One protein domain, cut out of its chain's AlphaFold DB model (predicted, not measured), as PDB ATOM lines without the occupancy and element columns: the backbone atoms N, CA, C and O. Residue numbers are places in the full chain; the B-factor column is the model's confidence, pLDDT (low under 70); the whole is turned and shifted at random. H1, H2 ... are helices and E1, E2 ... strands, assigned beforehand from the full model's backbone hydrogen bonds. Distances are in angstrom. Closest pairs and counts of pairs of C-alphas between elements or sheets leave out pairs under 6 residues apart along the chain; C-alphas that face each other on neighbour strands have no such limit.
ATOM      1  N   LEU A  41     -43.485  29.156  52.117       62.31
ATOM      2  CA  LEU A  41     -42.614  30.267  52.518       62.31
ATOM      3  C   LEU A  41     -42.305  30.237  54.012       62.31
ATOM      4  O   LEU A  41     -41.200  30.601  54.417       62.31
ATOM      5  N   GLU A  42     -43.273  29.803  54.816       68.19
ATOM      6  CA  GLU A  42     -43.111  29.649  56.260       68.19
ATOM      7  C   GLU A  42     -42.134  28.511  56.587       68.19
ATOM      8  O   GLU A  42     -41.332  28.642  57.509       68.19
ATOM      9  N   ASN A  43     -42.115  27.451  55.771       71.19
ATOM     10  CA  ASN A  43     -41.237  26.288  55.926       71.19
ATOM     11  C   ASN A  43     -40.047  26.277  54.952       71.19
ATOM     12  O   ASN A  43     -39.482  25.219  54.676       71.19
ATOM     13  N   LYS A  44     -39.643  27.440  54.424       71.25
ATOM     14  CA  LYS A  44     -38.589  27.544  53.396       71.25
ATOM     15  C   LYS A  44     -37.263  26.883  53.797       71.25
ATOM     16  O   LYS A  44     -36.596  26.315  52.939       71.25
ATOM     17  N   ASP A  45     -36.900  26.940  55.078       74.94
ATOM     18  CA  ASP A  45     -35.645  26.375  55.587       74.94
ATOM     19  C   ASP A  45     -35.737  24.842  55.633       74.94
ATOM     20  O   ASP A  45     -34.882  24.155  55.080       74.94
ATOM     21  N   LEU A  46     -36.841  24.304  56.166       79.88
ATOM     22  CA  LEU A  46     -37.117  22.862  56.187       79.88
ATOM     23  C   LEU A  46     -37.179  22.274  54.770       79.88
ATOM     24  O   LEU A  46     -36.699  21.171  54.511       79.88
ATOM     25  N   LEU A  47     -37.763  23.029  53.848       77.44
ATOM     26  CA  LEU A  47     -37.878  22.667  52.445       77.44
ATOM     27  C   LEU A  47     -36.524  22.701  51.725       77.44
ATOM     28  O   LEU A  47     -36.270  21.823  50.904       77.44
ATOM     29  N   ALA A  48     -35.640  23.646  52.054       74.56
ATOM     30  CA  ALA A  48     -34.272  23.660  51.543       74.56
ATOM     31  C   ALA A  48     -33.440  22.485  52.092       74.56
ATOM     32  O   ALA A  48     -32.711  21.849  51.333       74.56
ATOM     33  N   GLU A  49     -33.580  22.156  53.380       80.06
ATOM     34  CA  GLU A  49     -32.880  21.032  54.024       80.06
ATOM     35  C   GLU A  49     -33.324  19.664  53.491       80.06
ATOM     36  O   GLU A  49     -32.526  18.730  53.432       80.06
ATOM     37  N   ASN A  50     -34.589  19.545  53.083       82.06
ATOM     38  CA  ASN A  50     -35.181  18.295  52.607       82.06
ATOM     39  C   ASN A  50     -35.459  18.311  51.103       82.06
ATOM     40  O   ASN A  50     -36.257  17.513  50.624       82.06
ATOM     41  N   ILE A  51     -34.811  19.192  50.342       79.00
ATOM     42  CA  ILE A  51     -35.091  19.389  48.915       79.00
ATOM     43  C   ILE A  51     -35.071  18.070  48.115       79.00
ATOM     44  O   ILE A  51     -35.948  17.831  47.287       79.00
ATOM     45  N   ASP A  52     -34.155  17.152  48.439       86.06
ATOM     46  CA  ASP A  52     -34.003  15.847  47.782       86.06
ATOM     47  C   ASP A  52     -35.242  14.941  47.866       86.06
ATOM     48  O   ASP A  52     -35.418  14.050  47.027       86.06
ATOM     49  N   VAL A  53     -36.136  15.147  48.842       89.12
ATOM     50  CA  VAL A  53     -37.371  14.348  48.946       89.12
ATOM     51  C   VAL A  53     -38.308  14.602  47.766       89.12
ATOM     52  O   VAL A  53     -39.083  13.722  47.390       89.12
ATOM     53  N   PHE A  54     -38.195  15.778  47.148       89.38
ATOM     54  CA  PHE A  54     -38.984  16.185  45.995       89.38
ATOM     55  C   PHE A  54     -38.358  15.775  44.656       89.38
ATOM     56  O   PHE A  54     -39.031  15.864  43.623       89.38
ATOM     57  N   ARG A  55     -37.104  15.307  44.654       89.69
ATOM     58  CA  ARG A  55     -36.421  14.833  43.446       89.69
ATOM     59  C   ARG A  55     -37.099  13.554  42.963       89.69
ATOM     60  O   ARG A  55     -37.407  12.673  43.768       89.69
ATOM     61  N   ASP A  56     -37.393  13.480  41.666       90.50
ATOM     62  CA  ASP A  56     -38.177  12.416  41.014       90.50
ATOM     63  C   ASP A  56     -39.612  12.196  41.541       90.50
ATOM     64  O   ASP A  56     -40.298  11.266  41.097       90.50
ATOM     65  N   PHE A  57     -40.099  13.028  42.467       92.62
ATOM     66  CA  PHE A  57     -41.473  12.960  42.955       92.62
ATOM     67  C   PHE A  57     -42.435  13.661  41.990       92.62
ATOM     68  O   PHE A  57     -42.129  14.695  41.385       92.62
ATOM     69  N   ARG A  58     -43.635  13.095  41.859       92.56
ATOM     70  CA  ARG A  58     -44.716  13.643  41.043       92.56
ATOM     71  C   ARG A  58     -46.066  13.481  41.732       92.56
ATOM     72  O   ARG A  58     -46.409  12.403  42.212       92.56
ATOM     73  N   MET A  59     -46.853  14.547  41.711       92.94
ATOM     74  CA  MET A  59     -48.249  14.575  42.120       92.94
ATOM     75  C   MET A  59     -49.081  15.263  41.040       92.94
ATOM     76  O   MET A  59     -48.700  16.332  40.565       92.94
ATOM     77  N   PHE A  60     -50.245  14.702  40.721       91.25
ATOM     78  CA  PHE A  60     -51.245  15.332  39.858       91.25
ATOM     79  C   PHE A  60     -52.639  15.202  40.463       91.25
ATOM     80  O   PHE A  60     -53.098  14.098  40.736       91.25
ATOM     81  N   HIS A  61     -53.329  16.319  40.644       86.38
ATOM     82  CA  HIS A  61     -54.702  16.381  41.119       86.38
ATOM     83  C   HIS A  61     -55.673  16.478  39.942       86.38
ATOM     84  O   HIS A  61     -55.502  17.299  39.036       86.38
ATOM     85  N   ARG A  62     -56.718  15.653  39.964       80.06
ATOM     86  CA  ARG A  62     -57.812  15.674  38.995       80.06
ATOM     87  C   ARG A  62     -59.122  15.378  39.716       80.06
ATOM     88  O   ARG A  62     -59.331  14.260  40.171       80.06
ATOM     89  N   SER A  63     -60.018  16.361  39.746       83.69
ATOM     90  CA  SER A  63     -61.318  16.262  40.422       83.69
ATOM     91  C   SER A  63     -61.177  15.978  41.927       83.69
ATOM     92  O   SER A  63     -60.804  16.880  42.662       83.69
ATOM     93  N   ASP A  64     -61.483  14.759  42.362       85.44
ATOM     94  CA  ASP A  64     -61.430  14.226  43.729       85.44
ATOM     95  C   ASP A  64     -60.266  13.233  43.922       85.44
ATOM     96  O   ASP A  64     -60.150  12.570  44.954       85.44
ATOM     97  N   GLN A  65     -59.394  13.113  42.915       85.62
ATOM     98  CA  GLN A  65     -58.303  12.148  42.869       85.62
ATOM     99  C   GLN A  65     -56.946  12.842  42.814       85.62
ATOM    100  O   GLN A  65     -56.757  13.860  42.144       85.62
ATOM    101  N   ARG A  66     -55.960  12.232  43.462       88.75
ATOM    102  CA  ARG A  66     -54.543  12.558  43.348       88.75
ATOM    103  C   ARG A  66     -53.782  11.347  42.866       88.75
ATOM    104  O   ARG A  66     -53.914  10.255  43.402       88.75
ATOM    105  N   VAL A  67     -52.975  11.555  41.845       89.50
ATOM    106  CA  VAL A  67     -52.033  10.564  41.353       89.50
ATOM    107  C   VAL A  67     -50.680  10.890  41.949       89.50
ATOM    108  O   VAL A  67     -50.200  12.007  41.771       89.50
ATOM    109  N   TYR A  68     -50.065   9.922  42.616       91.06
ATOM    110  CA  TYR A  68     -48.721  10.050  43.167       91.06
ATOM    111  C   TYR A  68     -47.757   9.129  42.439       91.06
ATOM    112  O   TYR A  68     -48.122   8.025  42.037       91.06
ATOM    113  N   GLY A  69     -46.514   9.567  42.298       90.06
ATOM    114  CA  GLY A  69     -45.431   8.741  41.797       90.06
ATOM    115  C   GLY A  69     -44.080   9.230  42.290       90.06
ATOM    116  O   GLY A  69     -43.915  10.386  42.676       90.06
ATOM    117  N   TYR A  70     -43.111   8.329  42.262       91.75
ATOM    118  CA  TYR A  70     -41.739   8.610  42.657       91.75
ATOM    119  C   TYR A  70     -40.808   7.709  41.848       91.75
ATOM    120  O   TYR A  70     -41.020   6.497  41.805       91.75
ATOM    121  N   GLY A  71     -39.826   8.293  41.158       88.81
ATOM    122  CA  GLY A  71     -38.879   7.555  40.319       88.81
ATOM    123  C   GLY A  71     -39.568   6.551  39.388       88.81
ATOM    124  O   GLY A  71     -40.551   6.875  38.707       88.81
ATOM    125  N   ASN A  72     -39.076   5.310  39.416       87.19
ATOM    126  CA  ASN A  72     -39.601   4.185  38.636       87.19
ATOM    127  C   ASN A  72     -40.632   3.332  39.399       87.19
ATOM    128  O   ASN A  72     -41.034   2.281  38.899       87.19
ATOM    129  N   TYR A  73     -41.055   3.753  40.594       85.19
ATOM    130  CA  TYR A  73     -42.069   3.026  41.352       85.19
ATOM    131  C   TYR A  73     -43.455   3.197  40.709       85.19
ATOM    132  O   TYR A  73     -43.738   4.258  40.128       85.19
ATOM    133  N   PRO A  74     -44.329   2.175  40.793       80.56
ATOM    134  CA  PRO A  74     -45.688   2.265  40.276       80.56
ATOM    135  C   PRO A  74     -46.422   3.475  40.856       80.56
ATOM    136  O   PRO A  74     -46.492   3.655  42.072       80.56
ATOM    137  N   SER A  75     -46.979   4.307  39.975       83.38
ATOM    138  CA  SER A  75     -47.840   5.406  40.402       83.38
ATOM    139  C   SER A  75     -49.134   4.848  41.005       83.38
ATOM    140  O   SER A  75     -49.651   3.836  40.531       83.38
ATOM    141  N   CYS A  76     -49.698   5.536  41.993       84.50
ATOM    142  CA  CYS A  76     -50.978   5.175  42.601       84.50
ATOM    143  C   CYS A  76     -51.993   6.314  42.485       84.50
ATOM    144  O   CYS A  76     -51.613   7.477  42.345       84.50
ATOM    145  N   ILE A  77     -53.282   5.967  42.530       86.44
ATOM    146  CA  ILE A  77     -54.399   6.918  42.540       86.44
ATOM    147  C   ILE A  77     -55.014   6.897  43.932       86.44
ATOM    148  O   ILE A  77     -55.306   5.836  44.477       86.44
ATOM    149  N   HIS A  78     -55.218   8.076  44.491       84.06
ATOM    150  CA  HIS A  78     -55.653   8.294  45.855       84.06
ATOM    151  C   HIS A  78     -56.841   9.256  45.856       84.06
ATOM    152  O   HIS A  78     -56.768  10.322  45.249       84.06
ATOM    153  N   PHE A  79     -57.944   8.885  46.501       80.12
ATOM    154  CA  PHE A  79     -59.077   9.793  46.681       80.12
ATOM    155  C   PHE A  79     -58.806  10.709  47.868       80.12
ATOM    156  O   PHE A  79     -58.435  10.227  48.934       80.12
ATOM    157  N   THR A  80     -59.046  12.010  47.715       70.50
ATOM    158  CA  THR A  80     -58.644  13.026  48.705       70.50
ATOM    159  C   THR A  80     -59.215  12.831  50.114       70.50
ATOM    160  O   THR A  80     -58.687  13.414  51.055       70.50
ATOM    161  N   GLU A  81     -60.269  12.028  50.270       67.06
ATOM    162  CA  GLU A  81     -60.930  11.740  51.552       67.06
ATOM    163  C   GLU A  81     -60.357  10.519  52.300       67.06
ATOM    164  O   GLU A  81     -60.716  10.281  53.451       67.06
ATOM    165  N   ILE A  82     -59.483   9.736  51.665       66.12
ATOM    166  CA  ILE A  82     -58.948   8.474  52.204       66.12
ATOM    167  C   ILE A  82     -57.543   8.717  52.780       66.12
ATOM    168  O   ILE A  82     -56.830   9.611  52.332       66.12
ATOM    169  N   SER A  83     -57.089   7.953  53.777       70.56
ATOM    170  CA  SER A  83     -55.701   8.087  54.255       70.56
ATOM    171  C   SER A  83     -54.693   7.567  53.210       70.56
ATOM    172  O   SER A  83     -55.027   6.728  52.372       70.56
ATOM    173  N   PHE A  84     -53.443   8.052  53.197       68.94
ATOM    174  CA  PHE A  84     -52.428   7.555  52.241       68.94
ATOM    175  C   PHE A  84     -52.102   6.069  52.426       68.94
ATOM    176  O   PHE A  84     -51.701   5.398  51.478       68.94
ATOM    177  N   GLU A  85     -52.294   5.556  53.639       67.69
ATOM    178  CA  GLU A  85     -51.970   4.184  54.031       67.69
ATOM    179  C   GLU A  85     -52.968   3.161  53.463       67.69
ATOM    180  O   GLU A  85     -52.654   1.978  53.360       67.69
ATOM    181  N   GLU A  86     -54.143   3.617  53.026       66.44
ATOM    182  CA  GLU A  86     -55.240   2.768  52.550       66.44
ATOM    183  C   GLU A  86     -55.348   2.710  51.015       66.44
ATOM    184  O   GLU A  86     -56.125   1.925  50.477       66.44
ATOM    185  N   ALA A  87     -54.561   3.504  50.282       66.19
ATOM    186  CA  ALA A  87     -54.717   3.671  48.832       66.19
ATOM    187  C   ALA A  87     -53.950   2.665  47.958       66.19
ATOM    188  O   ALA A  87     -53.889   2.824  46.739       66.19
ATOM    189  N   GLY A  88     -53.345   1.634  48.555       75.06
ATOM    190  CA  GLY A  88     -52.622   0.599  47.805       75.06
ATOM    191  C   GLY A  88     -51.403   1.122  47.033       75.06
ATOM    192  O   GLY A  88     -51.008   0.532  46.030       75.06
ATOM    193  N   CYS A  89     -50.830   2.243  47.472       81.62
ATOM    194  CA  CYS A  89     -49.601   2.793  46.913       81.62
ATOM    195  C   CYS A  89     -48.391   1.903  47.233       81.62
ATOM    196  O   CYS A  89     -48.362   1.218  48.257       81.62
ATOM    197  N   ASP A  90     -47.364   1.958  46.379       88.69
ATOM    198  CA  ASP A  90     -46.057   1.373  46.691       88.69
ATOM    199  C   ASP A  90     -45.500   1.988  47.987       88.69
ATOM    200  O   ASP A  90     -45.639   3.194  48.219       88.69
ATOM    201  N   SER A  91     -44.861   1.178  48.833       87.81
ATOM    202  CA  SER A  91     -44.361   1.632  50.135       87.81
ATOM    203  C   SER A  91     -43.365   2.786  50.011       87.81
ATOM    204  O   SER A  91     -43.414   3.704  50.824       87.81
ATOM    205  N   ASN A  92     -42.533   2.809  48.963       89.31
ATOM    206  CA  ASN A  92     -41.580   3.900  48.736       89.31
ATOM    207  C   ASN A  92     -42.293   5.214  48.393       89.31
ATOM    208  O   ASN A  92     -41.844   6.291  48.784       89.31
ATOM    209  N   VAL A  93     -43.421   5.137  47.676       89.31
ATOM    210  CA  VAL A  93     -44.258   6.309  47.380       89.31
ATOM    211  C   VAL A  93     -44.910   6.814  48.670       89.31
ATOM    212  O   VAL A  93     -44.894   8.017  48.916       89.31
ATOM    213  N   ILE A  94     -45.421   5.917  49.524       87.69
ATOM    214  CA  ILE A  94     -46.031   6.281  50.817       87.69
ATOM    215  C   ILE A  94     -45.010   6.935  51.754       87.69
ATOM    216  O   ILE A  94     -45.301   7.979  52.332       87.69
ATOM    217  N   GLU A  95     -43.821   6.350  51.905       89.19
ATOM    218  CA  GLU A  95     -42.758   6.908  52.752       89.19
ATOM    219  C   GLU A  95     -42.373   8.318  52.303       89.19
ATOM    220  O   GLU A  95     -42.281   9.229  53.126       89.19
ATOM    221  N   ARG A  96     -42.242   8.530  50.987       90.44
ATOM    222  CA  ARG A  96     -41.965   9.856  50.429       90.44
ATOM    223  C   ARG A  96     -43.101  10.841  50.688       90.44
ATOM    224  O   ARG A  96     -42.847  11.974  51.086       90.44
ATOM    225  N   LEU A  97     -44.347  10.405  50.497       89.06
ATOM    226  CA  LEU A  97     -45.538  11.219  50.743       89.06
ATOM    227  C   LEU A  97     -45.663  11.656  52.198       89.06
ATOM    228  O   LEU A  97     -46.064  12.794  52.436       89.06
ATOM    229  N   LYS A  98     -45.319  10.784  53.154       88.50
ATOM    230  CA  LYS A  98     -45.334  11.113  54.587       88.50
ATOM    231  C   LYS A  98     -44.406  12.286  54.880       88.50
ATOM    232  O   LYS A  98     -44.874  13.293  55.394       88.50
ATOM    233  N   VAL A  99     -43.152  12.204  54.433       89.81
ATOM    234  CA  VAL A  99     -42.173  13.287  54.627       89.81
ATOM    235  C   VAL A  99     -42.608  14.566  53.909       89.81
ATOM    236  O   VAL A  99     -42.594  15.641  54.496       89.81
ATOM    237  N   ILE A 100     -43.065  14.470  52.656       88.56
ATOM    238  CA  ILE A 100     -43.544  15.644  51.913       88.56
ATOM    239  C   ILE A 100     -44.719  16.321  52.634       88.56
ATOM    240  O   ILE A 100     -44.760  17.547  52.704       88.56
ATOM    241  N   SER A 101     -45.651  15.541  53.188       86.75
ATOM    242  CA  SER A 101     -46.831  16.066  53.887       86.75
ATOM    243  C   SER A 101     -46.499  16.734  55.226       86.75
ATOM    244  O   SER A 101     -47.313  17.506  55.723       86.75
ATOM    245  N   GLU A 102     -45.326  16.459  55.805       85.50
ATOM    246  CA  GLU A 102     -44.808  17.176  56.981       85.50
ATOM    247  C   GLU A 102     -44.241  18.554  56.611       85.50
ATOM    248  O   GLU A 102     -44.252  19.464  57.437       85.50
ATOM    249  N   ILE A 103     -43.770  18.723  55.370       84.38
ATOM    250  CA  ILE A 103     -43.166  19.970  54.878       84.38
ATOM    251  C   ILE A 103     -44.233  20.890  54.278       84.38
ATOM    252  O   ILE A 103     -44.188  22.107  54.458       84.38
ATOM    253  N   VAL A 104     -45.176  20.323  53.515       82.50
ATOM    254  CA  VAL A 104     -46.161  21.089  52.745       82.50
ATOM    255  C   VAL A 104     -47.544  20.459  52.817       82.50
ATOM    256  O   VAL A 104     -47.712  19.243  52.721       82.50
ATOM    257  N   SER A 105     -48.576  21.300  52.862       84.81
ATOM    258  CA  SER A 105     -49.944  20.827  52.684       84.81
ATOM    259  C   SER A 105     -50.210  20.494  51.212       84.81
ATOM    260  O   SER A 105     -50.383  21.380  50.370       84.81
ATOM    261  N   LEU A 106     -50.274  19.198  50.885       84.75
ATOM    262  CA  LEU A 106     -50.517  18.705  49.521       84.75
ATOM    263  C   LEU A 106     -51.841  19.204  48.914       84.75
ATOM    264  O   LEU A 106     -51.991  19.196  47.696       84.75
ATOM    265  N   SER A 107     -52.813  19.643  49.727       83.19
ATOM    266  CA  SER A 107     -54.063  20.238  49.228       83.19
ATOM    267  C   SER A 107     -53.916  21.617  48.616       83.19
ATOM    268  O   SER A 107     -54.820  22.054  47.910       83.19
ATOM    269  N   ASN A 108     -52.789  22.283  48.848       81.69
ATOM    270  CA  ASN A 108     -52.539  23.603  48.293       81.69
ATOM    271  C   ASN A 108     -52.089  23.545  46.826       81.69
ATOM    272  O   ASN A 108     -52.013  24.593  46.185       81.69
ATOM    273  N   PHE A 109     -51.814  22.353  46.279       84.88
ATOM    274  CA  PHE A 109     -51.256  22.184  44.938       84.88
ATOM    275  C   PHE A 109     -52.115  21.273  44.063       84.88
ATOM    276  O   PHE A 109     -52.593  20.222  44.484       84.88
ATOM    277  N   ASN A 110     -52.241  21.661  42.797       88.00
ATOM    278  CA  ASN A 110     -52.777  20.805  41.748       88.00
ATOM    279  C   ASN A 110     -51.706  19.843  41.245       88.00
ATOM    280  O   ASN A 110     -52.003  18.697  40.929       88.00
ATOM    281  N   THR A 111     -50.462  20.305  41.142       90.94
ATOM    282  CA  THR A 111     -49.352  19.482  40.673       90.94
ATOM    283  C   THR A 111     -48.091  19.770  41.467       90.94
ATOM    284  O   THR A 111     -47.830  20.912  41.846       90.94
ATOM    285  N   ILE A 112     -47.316  18.718  41.705       91.38
ATOM    286  CA  ILE A 112     -45.916  18.801  42.115       91.38
ATOM    287  C   ILE A 112     -45.152  17.969  41.093       91.38
ATOM    288  O   ILE A 112     -45.557  16.844  40.807       91.38
ATOM    289  N   SER A 113     -44.118  18.504  40.461       90.88
ATOM    290  CA  SER A 113     -43.422  17.790  39.386       90.88
ATOM    291  C   SER A 113     -41.937  18.082  39.396       90.88
ATOM    292  O   SER A 113     -41.539  19.241  39.342       90.88
ATOM    293  N   TYR A 114     -41.136  17.024  39.421       90.56
ATOM    294  CA  TYR A 114     -39.712  17.092  39.133       90.56
ATOM    295  C   TYR A 114     -39.459  17.167  37.622       90.56
ATOM    296  O   TYR A 114     -40.090  16.453  36.837       90.56
ATOM    297  N   LEU A 115     -38.518  18.019  37.223       86.00
ATOM    298  CA  LEU A 115     -38.067  18.162  35.848       86.00
ATOM    299  C   LEU A 115     -36.546  18.330  35.811       86.00
ATOM    300  O   LEU A 115     -35.988  19.186  36.493       86.00
ATOM    301  N   TYR A 116     -35.897  17.539  34.956       88.12
ATOM    302  CA  TYR A 116     -34.511  17.743  34.555       88.12
ATOM    303  C   TYR A 116     -34.467  18.261  33.119       88.12
ATOM    304  O   TYR A 116     -35.041  17.656  32.210       88.12
ATOM    305  N   ARG A 117     -33.799  19.394  32.913       80.94
ATOM    306  CA  ARG A 117     -33.565  19.991  31.601       80.94
ATOM    307  C   ARG A 117     -32.105  19.831  31.209       80.94
ATOM    308  O   ARG A 117     -31.275  20.680  31.527       80.94
ATOM    309  N   GLU A 118     -31.826  18.752  30.480       85.38
ATOM    310  CA  GLU A 118     -30.488  18.401  29.984       85.38
ATOM    311  C   GLU A 118     -29.802  19.545  29.225       85.38
ATOM    312  O   GLU A 118     -28.602  19.744  29.365       85.38
ATOM    313  N   ASP A 119     -30.553  20.331  28.452       79.06
ATOM    314  CA  ASP A 119     -30.007  21.390  27.597       79.06
ATOM    315  C   ASP A 119     -29.487  22.621  28.355       79.06
ATOM    316  O   ASP A 119     -28.777  23.432  27.765       79.06
ATOM    317  N   ILE A 120     -29.852  22.774  29.630       78.69
ATOM    318  CA  ILE A 120     -29.370  23.854  30.508       78.69
ATOM    319  C   ILE A 120     -28.779  23.325  31.822       78.69
ATOM    320  O   ILE A 120     -28.522  24.113  32.725       78.69
ATOM    321  N   GLY A 121     -28.619  22.004  31.955       81.62
ATOM    322  CA  GLY A 121     -28.077  21.374  33.161       81.62
ATOM    323  C   GLY A 121     -28.923  21.557  34.427       81.62
ATOM    324  O   GLY A 121     -28.431  21.285  35.517       81.62
ATOM    325  N   CYS A 122     -30.179  21.998  34.307       82.44
ATOM    326  CA  CYS A 122     -30.998  22.382  35.456       82.44
ATOM    327  C   CYS A 122     -31.928  21.275  35.916       82.44
ATOM    328  O   CYS A 122     -32.700  20.724  35.130       82.44
ATOM    329  N   GLU A 123     -31.959  21.065  37.221       86.50
ATOM    330  CA  GLU A 123     -32.952  20.246  37.895       86.50
ATOM    331  C   GLU A 123     -33.820  21.125  38.784       86.50
ATOM    332  O   GLU A 123     -33.318  22.011  39.478       86.50
ATOM    333  N   TYR A 124     -35.128  20.887  38.786       85.81
ATOM    334  CA  TYR A 124     -36.038  21.623  39.657       85.81
ATOM    335  C   TYR A 124     -37.347  20.881  39.905       85.81
ATOM    336  O   TYR A 124     -37.791  20.058  39.102       85.81
ATOM    337  N   THR A 125     -37.988  21.206  41.026       87.94
ATOM    338  CA  THR A 125     -39.359  20.792  41.329       87.94
ATOM    339  C   THR A 125     -40.284  21.992  41.223       87.94
ATOM    340  O   THR A 125     -40.018  23.051  41.786       87.94
ATOM    341  N   ILE A 126     -41.393  21.810  40.514       87.38
ATOM    342  CA  ILE A 126     -42.446  22.807  40.343       87.38
ATOM    343  C   ILE A 126     -43.620  22.442  41.248       87.38
ATOM    344  O   ILE A 126     -44.121  21.322  41.167       87.38
ATOM    345  N   PHE A 127     -44.093  23.391  42.049       87.50
ATOM    346  CA  PHE A 127     -45.328  23.314  42.829       87.50
ATOM    347  C   PHE A 127     -46.324  24.271  42.196       87.50
ATOM    348  O   PHE A 127     -46.087  25.476  42.175       87.50
ATOM    349  N   ASN A 128     -47.429  23.759  41.668       85.62
ATOM    350  CA  ASN A 128     -48.399  24.564  40.933       85.62
ATOM    351  C   ASN A 128     -49.818  24.290  41.433       85.62
ATOM    352  O   ASN A 128     -50.211  23.139  41.627       85.62
ATOM    353  N   ASN A 129     -50.601  25.350  41.624       81.50
ATOM    354  CA  ASN A 129     -51.985  25.288  42.109       81.50
ATOM    355  C   ASN A 129     -53.032  25.794  41.098       81.50
ATOM    356  O   ASN A 129     -54.180  26.067  41.448       81.50
ATOM    357  N   GLY A 130     -52.643  25.929  39.832       78.62
ATOM    358  CA  GLY A 130     -53.466  26.431  38.735       78.62
ATOM    359  C   GLY A 130     -53.480  27.953  38.581       78.62
ATOM    360  O   GLY A 130     -54.034  28.437  37.595       78.62
ATOM    361  N   ARG A 131     -52.895  28.710  39.518       74.44
ATOM    362  CA  ARG A 131     -52.741  30.173  39.419       74.44
ATOM    363  C   ARG A 131     -51.282  30.604  39.456       74.44
ATOM    364  O   ARG A 131     -50.896  31.512  38.731       74.44
ATOM    365  N   GLU A 132     -50.491  29.957  40.300       74.00
ATOM    366  CA  GLU A 132     -49.103  30.319  40.572       74.00
ATOM    367  C   GLU A 132     -48.219  29.071  40.534       74.00
ATOM    368  O   GLU A 132     -48.714  27.945  40.673       74.00
ATOM    369  N   SER A 133     -46.914  29.270  40.315       76.69
ATOM    370  CA  SER A 133     -45.916  28.200  40.356       76.69
ATOM    371  C   SER A 133     -44.722  28.592  41.226       76.69
ATOM    372  O   SER A 133     -44.032  29.573  40.968       76.69
ATOM    373  N   LEU A 134     -44.428  27.799  42.249       78.12
ATOM    374  CA  LEU A 134     -43.145  27.875  42.942       78.12
ATOM    375  C   LEU A 134     -42.179  26.893  42.278       78.12
ATOM    376  O   LEU A 134     -42.548  25.745  42.034       78.12
ATOM    377  N   LEU A 135     -40.950  27.328  42.012       80.38
ATOM    378  CA  LEU A 135     -39.864  26.455  41.591       80.38
ATOM    379  C   LEU A 135     -38.832  26.338  42.708       80.38
ATOM    380  O   LEU A 135     -38.374  27.326  43.272       80.38
ATOM    381  N   ILE A 136     -38.416  25.115  42.987       79.19
ATOM    382  CA  ILE A 136     -37.248  24.856  43.820       79.19
ATOM    383  C   ILE A 136     -36.183  24.270  42.909       79.19
ATOM    384  O   ILE A 136     -36.419  23.229  42.295       79.19
ATOM    385  N   MET A 137     -35.049  24.949  42.790       80.00
ATOM    386  CA  MET A 137     -33.937  24.485  41.970       80.00
ATOM    387  C   MET A 137     -32.984  23.645  42.803       80.00
ATOM    388  O   MET A 137     -32.656  23.998  43.935       80.00
ATOM    389  N   TYR A 138     -32.504  22.561  42.207       77.25
ATOM    390  CA  TYR A 138     -31.407  21.786  42.762       77.25
ATOM    391  C   TYR A 138     -30.115  22.308  42.147       77.25
ATOM    392  O   TYR A 138     -29.967  22.283  40.928       77.25
ATOM    393  N   ASP A 139     -29.189  22.747  42.998       76.62
ATOM    394  CA  ASP A 139     -27.848  23.187  42.599       76.62
ATOM    395  C   ASP A 139     -27.867  24.287  41.504       76.62
ATOM    396  O   ASP A 139     -27.484  24.038  40.356       76.62
ATOM    397  N   PRO A 140     -28.335  25.510  41.843       73.62
ATOM    398  CA  PRO A 140     -28.457  26.638  40.910       73.62
ATOM    399  C   PRO A 140     -27.179  26.927  40.123       73.62
ATOM    400  O   PRO A 140     -27.243  27.363  38.979       73.62
ATOM    401  N   ASP A 141     -26.017  26.676  40.727       74.31
ATOM    402  CA  ASP A 141     -24.707  26.952  40.140       74.31
ATOM    403  C   ASP A 141     -24.396  26.065  38.923       74.31
ATOM    404  O   ASP A 141     -23.522  26.396  38.120       74.31
ATOM    405  N   LYS A 142     -25.109  24.942  38.763       75.00
ATOM    406  CA  LYS A 142     -25.007  24.062  37.587       75.00
ATOM    407  C   LYS A 142     -25.907  24.479  36.428       75.00
ATOM    408  O   LYS A 142     -25.810  23.889  35.353       75.00
ATOM    409  N   CYS A 143     -26.781  25.461  36.631       77.31
ATOM    410  CA  CYS A 143     -27.672  25.942  35.590       77.31
ATOM    411  C   CYS A 143     -26.947  26.876  34.619       77.31
ATOM    412  O   CYS A 143     -26.544  27.981  34.973       77.31
ATOM    413  N   ASP A 144     -26.890  26.486  33.346       70.81
ATOM    414  CA  ASP A 144     -26.225  27.260  32.288       70.81
ATOM    415  C   ASP A 144     -27.002  28.528  31.865       70.81
ATOM    416  O   ASP A 144     -26.576  29.265  30.967       70.81
ATOM    417  N   ARG A 145     -28.169  28.799  32.474       65.31
ATOM    418  CA  ARG A 145     -28.996  29.992  32.230       65.31
ATOM    419  C   ARG A 145     -29.775  30.436  33.466       65.31
ATOM    420  O   ARG A 145     -30.355  29.616  34.170       65.31
ATOM    421  N   GLU A 146     -29.903  31.751  33.626       59.16
ATOM    422  CA  GLU A 146     -30.861  32.369  34.547       59.16
ATOM    423  C   GLU A 146     -32.294  32.284  33.985       59.16
ATOM    424  O   GLU A 146     -32.524  32.449  32.782       59.16
ATOM    425  N   PHE A 147     -33.282  32.046  34.848       62.25
ATOM    426  CA  PHE A 147     -34.697  32.071  34.465       62.25
ATOM    427  C   PHE A 147     -35.152  33.520  34.171       62.25
ATOM    428  O   PHE A 147     -34.751  34.466  34.829       62.25
ATOM    429  N   ALA A 148     -35.993  33.753  33.163       55.44
ATOM    430  CA  ALA A 148     -36.286  35.134  32.744       55.44
ATOM    431  C   ALA A 148     -37.226  35.907  33.699       55.44
ATOM    432  O   ALA A 148     -37.186  37.136  33.739       55.44
ATOM    433  N   HIS A 149     -38.082  35.208  34.455       64.75
ATOM    434  CA  HIS A 149     -39.162  35.821  35.239       64.75
ATOM    435  C   HIS A 149     -39.368  35.108  36.573       64.75
ATOM    436  O   HIS A 149     -40.243  34.254  36.699       64.75
ATOM    437  N   TYR A 150     -38.559  35.457  37.569       63.91
ATOM    438  CA  TYR A 150     -38.683  34.888  38.904       63.91
ATOM    439  C   TYR A 150     -38.257  35.874  39.989       63.91
ATOM    440  O   TYR A 150     -37.459  36.782  39.754       63.91
ATOM    441  N   GLN A 151     -38.782  35.677  41.193       62.38
ATOM    442  CA  GLN A 151     -38.302  36.323  42.404       62.38
ATOM    443  C   GLN A 151     -37.519  35.301  43.229       62.38
ATOM    444  O   GLN A 151     -38.036  34.241  43.571       62.38
ATOM    445  N   VAL A 152     -36.273  35.628  43.566       68.94
ATOM    446  CA  VAL A 152     -35.463  34.825  44.490       68.94
ATOM    447  C   VAL A 152     -36.051  34.950  45.897       68.94
ATOM    448  O   VAL A 152     -36.141  36.057  46.432       68.94
ATOM    449  N   ILE A 153     -36.439  33.826  46.500       63.69
ATOM    450  CA  ILE A 153     -36.845  33.747  47.915       63.69
ATOM    451  C   ILE A 153     -35.635  33.380  48.784       63.69
ATOM    452  O   ILE A 153     -35.445  33.945  49.864       63.69
ATOM    453  N   SER A 154     -34.824  32.432  48.313       65.69
ATOM    454  CA  SER A 154     -33.554  32.002  48.908       65.69
ATOM    455  C   SER A 154     -32.632  31.445  47.817       65.69
ATOM    456  O   SER A 154     -33.047  31.343  46.665       65.69
ATOM    457  N   GLU A 155     -31.400  31.076  48.178       65.75
ATOM    458  CA  GLU A 155     -30.368  30.551  47.264       65.75
ATOM    459  C   GLU A 155     -30.891  29.454  46.315       65.75
ATOM    460  O   GLU A 155     -30.559  29.470  45.136       65.75
ATOM    461  N   ASN A 156     -31.801  28.589  46.786       68.75
ATOM    462  CA  ASN A 156     -32.331  27.448  46.024       68.75
ATOM    463  C   ASN A 156     -33.838  27.537  45.703       68.75
ATOM    464  O   ASN A 156     -34.397  26.627  45.089       68.75
ATOM    465  N   ILE A 157     -34.528  28.603  46.125       66.00
ATOM    466  CA  ILE A 157     -35.993  28.710  46.007       66.00
ATOM    467  C   ILE A 157     -36.359  29.937  45.179       66.00
ATOM    468  O   ILE A 157     -36.082  31.078  45.565       66.00
ATOM    469  N   LEU A 158     -37.049  29.694  44.068       66.81
ATOM    470  CA  LEU A 158     -37.498  30.711  43.129       66.81
ATOM    471  C   LEU A 158     -39.027  30.751  43.045       66.81
ATOM    472  O   LEU A 158     -39.698  29.744  42.836       66.81
ATOM    473  N   TYR A 159     -39.601  31.942  43.126       65.56
ATOM    474  CA  TYR A 159     -41.024  32.167  42.895       65.56
ATOM    475  C   TYR A 159     -41.280  32.605  41.459       65.56
ATOM    476  O   TYR A 159     -40.695  33.591  41.014       65.56
ATOM    477  N   MET A 160     -42.173  31.915  40.745       63.22
ATOM    478  CA  MET A 160     -42.580  32.291  39.393       63.22
ATOM    479  C   MET A 160     -44.088  32.540  39.342       63.22
ATOM    480  O   MET A 160     -44.915  31.631  39.432       63.22
ATOM    481  N   THR A 161     -44.479  33.793  39.136       55.38
ATOM    482  CA  THR A 161     -45.844  34.080  38.701       55.38
ATOM    483  C   THR A 161     -45.967  33.704  37.230       55.38
ATOM    484  O   THR A 161     -45.062  33.962  36.435       55.38
ATOM    485  N   GLU A 162     -47.068  33.053  36.852       45.12
ATOM    486  CA  GLU A 162     -47.362  32.786  35.446       45.12
ATOM    487  C   GLU A 162     -47.587  34.151  34.771       45.12
ATOM    488  O   GLU A 162     -48.665  34.739  34.875       45.12
TER     489      GLU A 162
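This is residues 41 to 162 of the 164 residues of an uncharacterized protein of Bacteroidetes bacterium (UniProt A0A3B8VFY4). A wide, strongly twisted wall of eight antiparallel strands runs the length of the domain, with three helices packed in a line of patches over one of its faces and no named helix over the other. H3, the longest helix, crosses E2 and E1 towards one end of the wall, short H2 sits near the middle strands E4 to E6, and H1 lies near E8 and E7 towards the other end. The printed part has 122 residues, with three named helices and eight named strands in the order H1 H2 E1 E2 E3 H3 E4 E5 E6 E7 E8, and the antiparallel sheet has the order E3 E2 E1 E4 E5 E6 E8 E7. The class is mixed, helices and strands, with 23 residues in helices and 46 in strands. The whole is compact, with a radius of gyration of the C-alphas of 14.5 A, yet elongated, spanning 42 by 27 by 24 A.

The sheet joins two meanders, runs of strands in which each is the antiparallel neighbour of the one before. The first is E1, residues 57 to 62, E2, residues 65 to 70, and E3, residues 76 to 79; N 60 and O 67 are 2.9 A apart, and N 66 and O 78 are 2.7 A apart, both within hydrogen-bond range. The second is E4, residues 111 to 117, E5, residues 122 to 128, and E6, residues 132 to 138; N 113 and O 126 are 2.9 A apart, and N 127 and O 134 are 2.8 A apart. E1 and E4 are antiparallel neighbours at 137 degrees between directions, with N 59 and O 112 at 2.8 A. Beyond E6 follow E8, residues 157 to 161, with N 135 and O 158 at 2.8 A, and the edge strand E7, residues 151 to 154, with N 151 and O 159 at 2.8 A. E7 and E8 form a hairpin, while E6 and E7 are apart. H3, residues 91 to 103, is on the sheet at a height of 9.8 A, over E2 and E1, and runs across the strands, at 73 degrees to E2 on the local plane; the closest C-alphas of H3 and E2 are those of Val 93 and Tyr 70, 5.8 A apart. H2, residues 51 to 54, is on the same face at a height of 6.4 A, over none of the strands, and touches residues 96 to 100 of H3, the closest C-alphas being those of Val 53 and Arg 96, 6.6 A apart. H1, residues 44 to 49, is also on this face, giving two layers, helices H1 and H3 on one face of a sheet. H1 and H3 are close but not clearly touching, at a steep tilt of 39 degrees, opposite ways; the C-alphas of Leu 47 and Ile 103 are closest, 6.4 A. In H1 and H3 every O i to N i+4 pair is within hydrogen-bond range; H2 is too short for such a pair.

E6 measures 19.8 A from first to last C-alpha, E5 18.4 A, E4 18.2 A, E1 17.0 A and E2 16.9 A; H3 measures 19.0 A. H1 begins at C-alpha 44, (-38.589, 27.544, 53.396). H3 ends at C-alpha 103, (-43.166, 19.970, 54.878), and E8 ends at C-alpha 161, (-45.844, 34.080, 38.701).

The two C-alphas farthest apart are those of Glu 86 and Asp 144, 43.0 A. The printed part, residues 41 to 162, has no cut. The links from E3 to H3, 11 residues, and from E6 to E7, 12 residues, are long. The mean pLDDT of the printed part is 79.5; residues 41 to 42, 81 to 82, 84 to 87 and 145 to 162 are under 70.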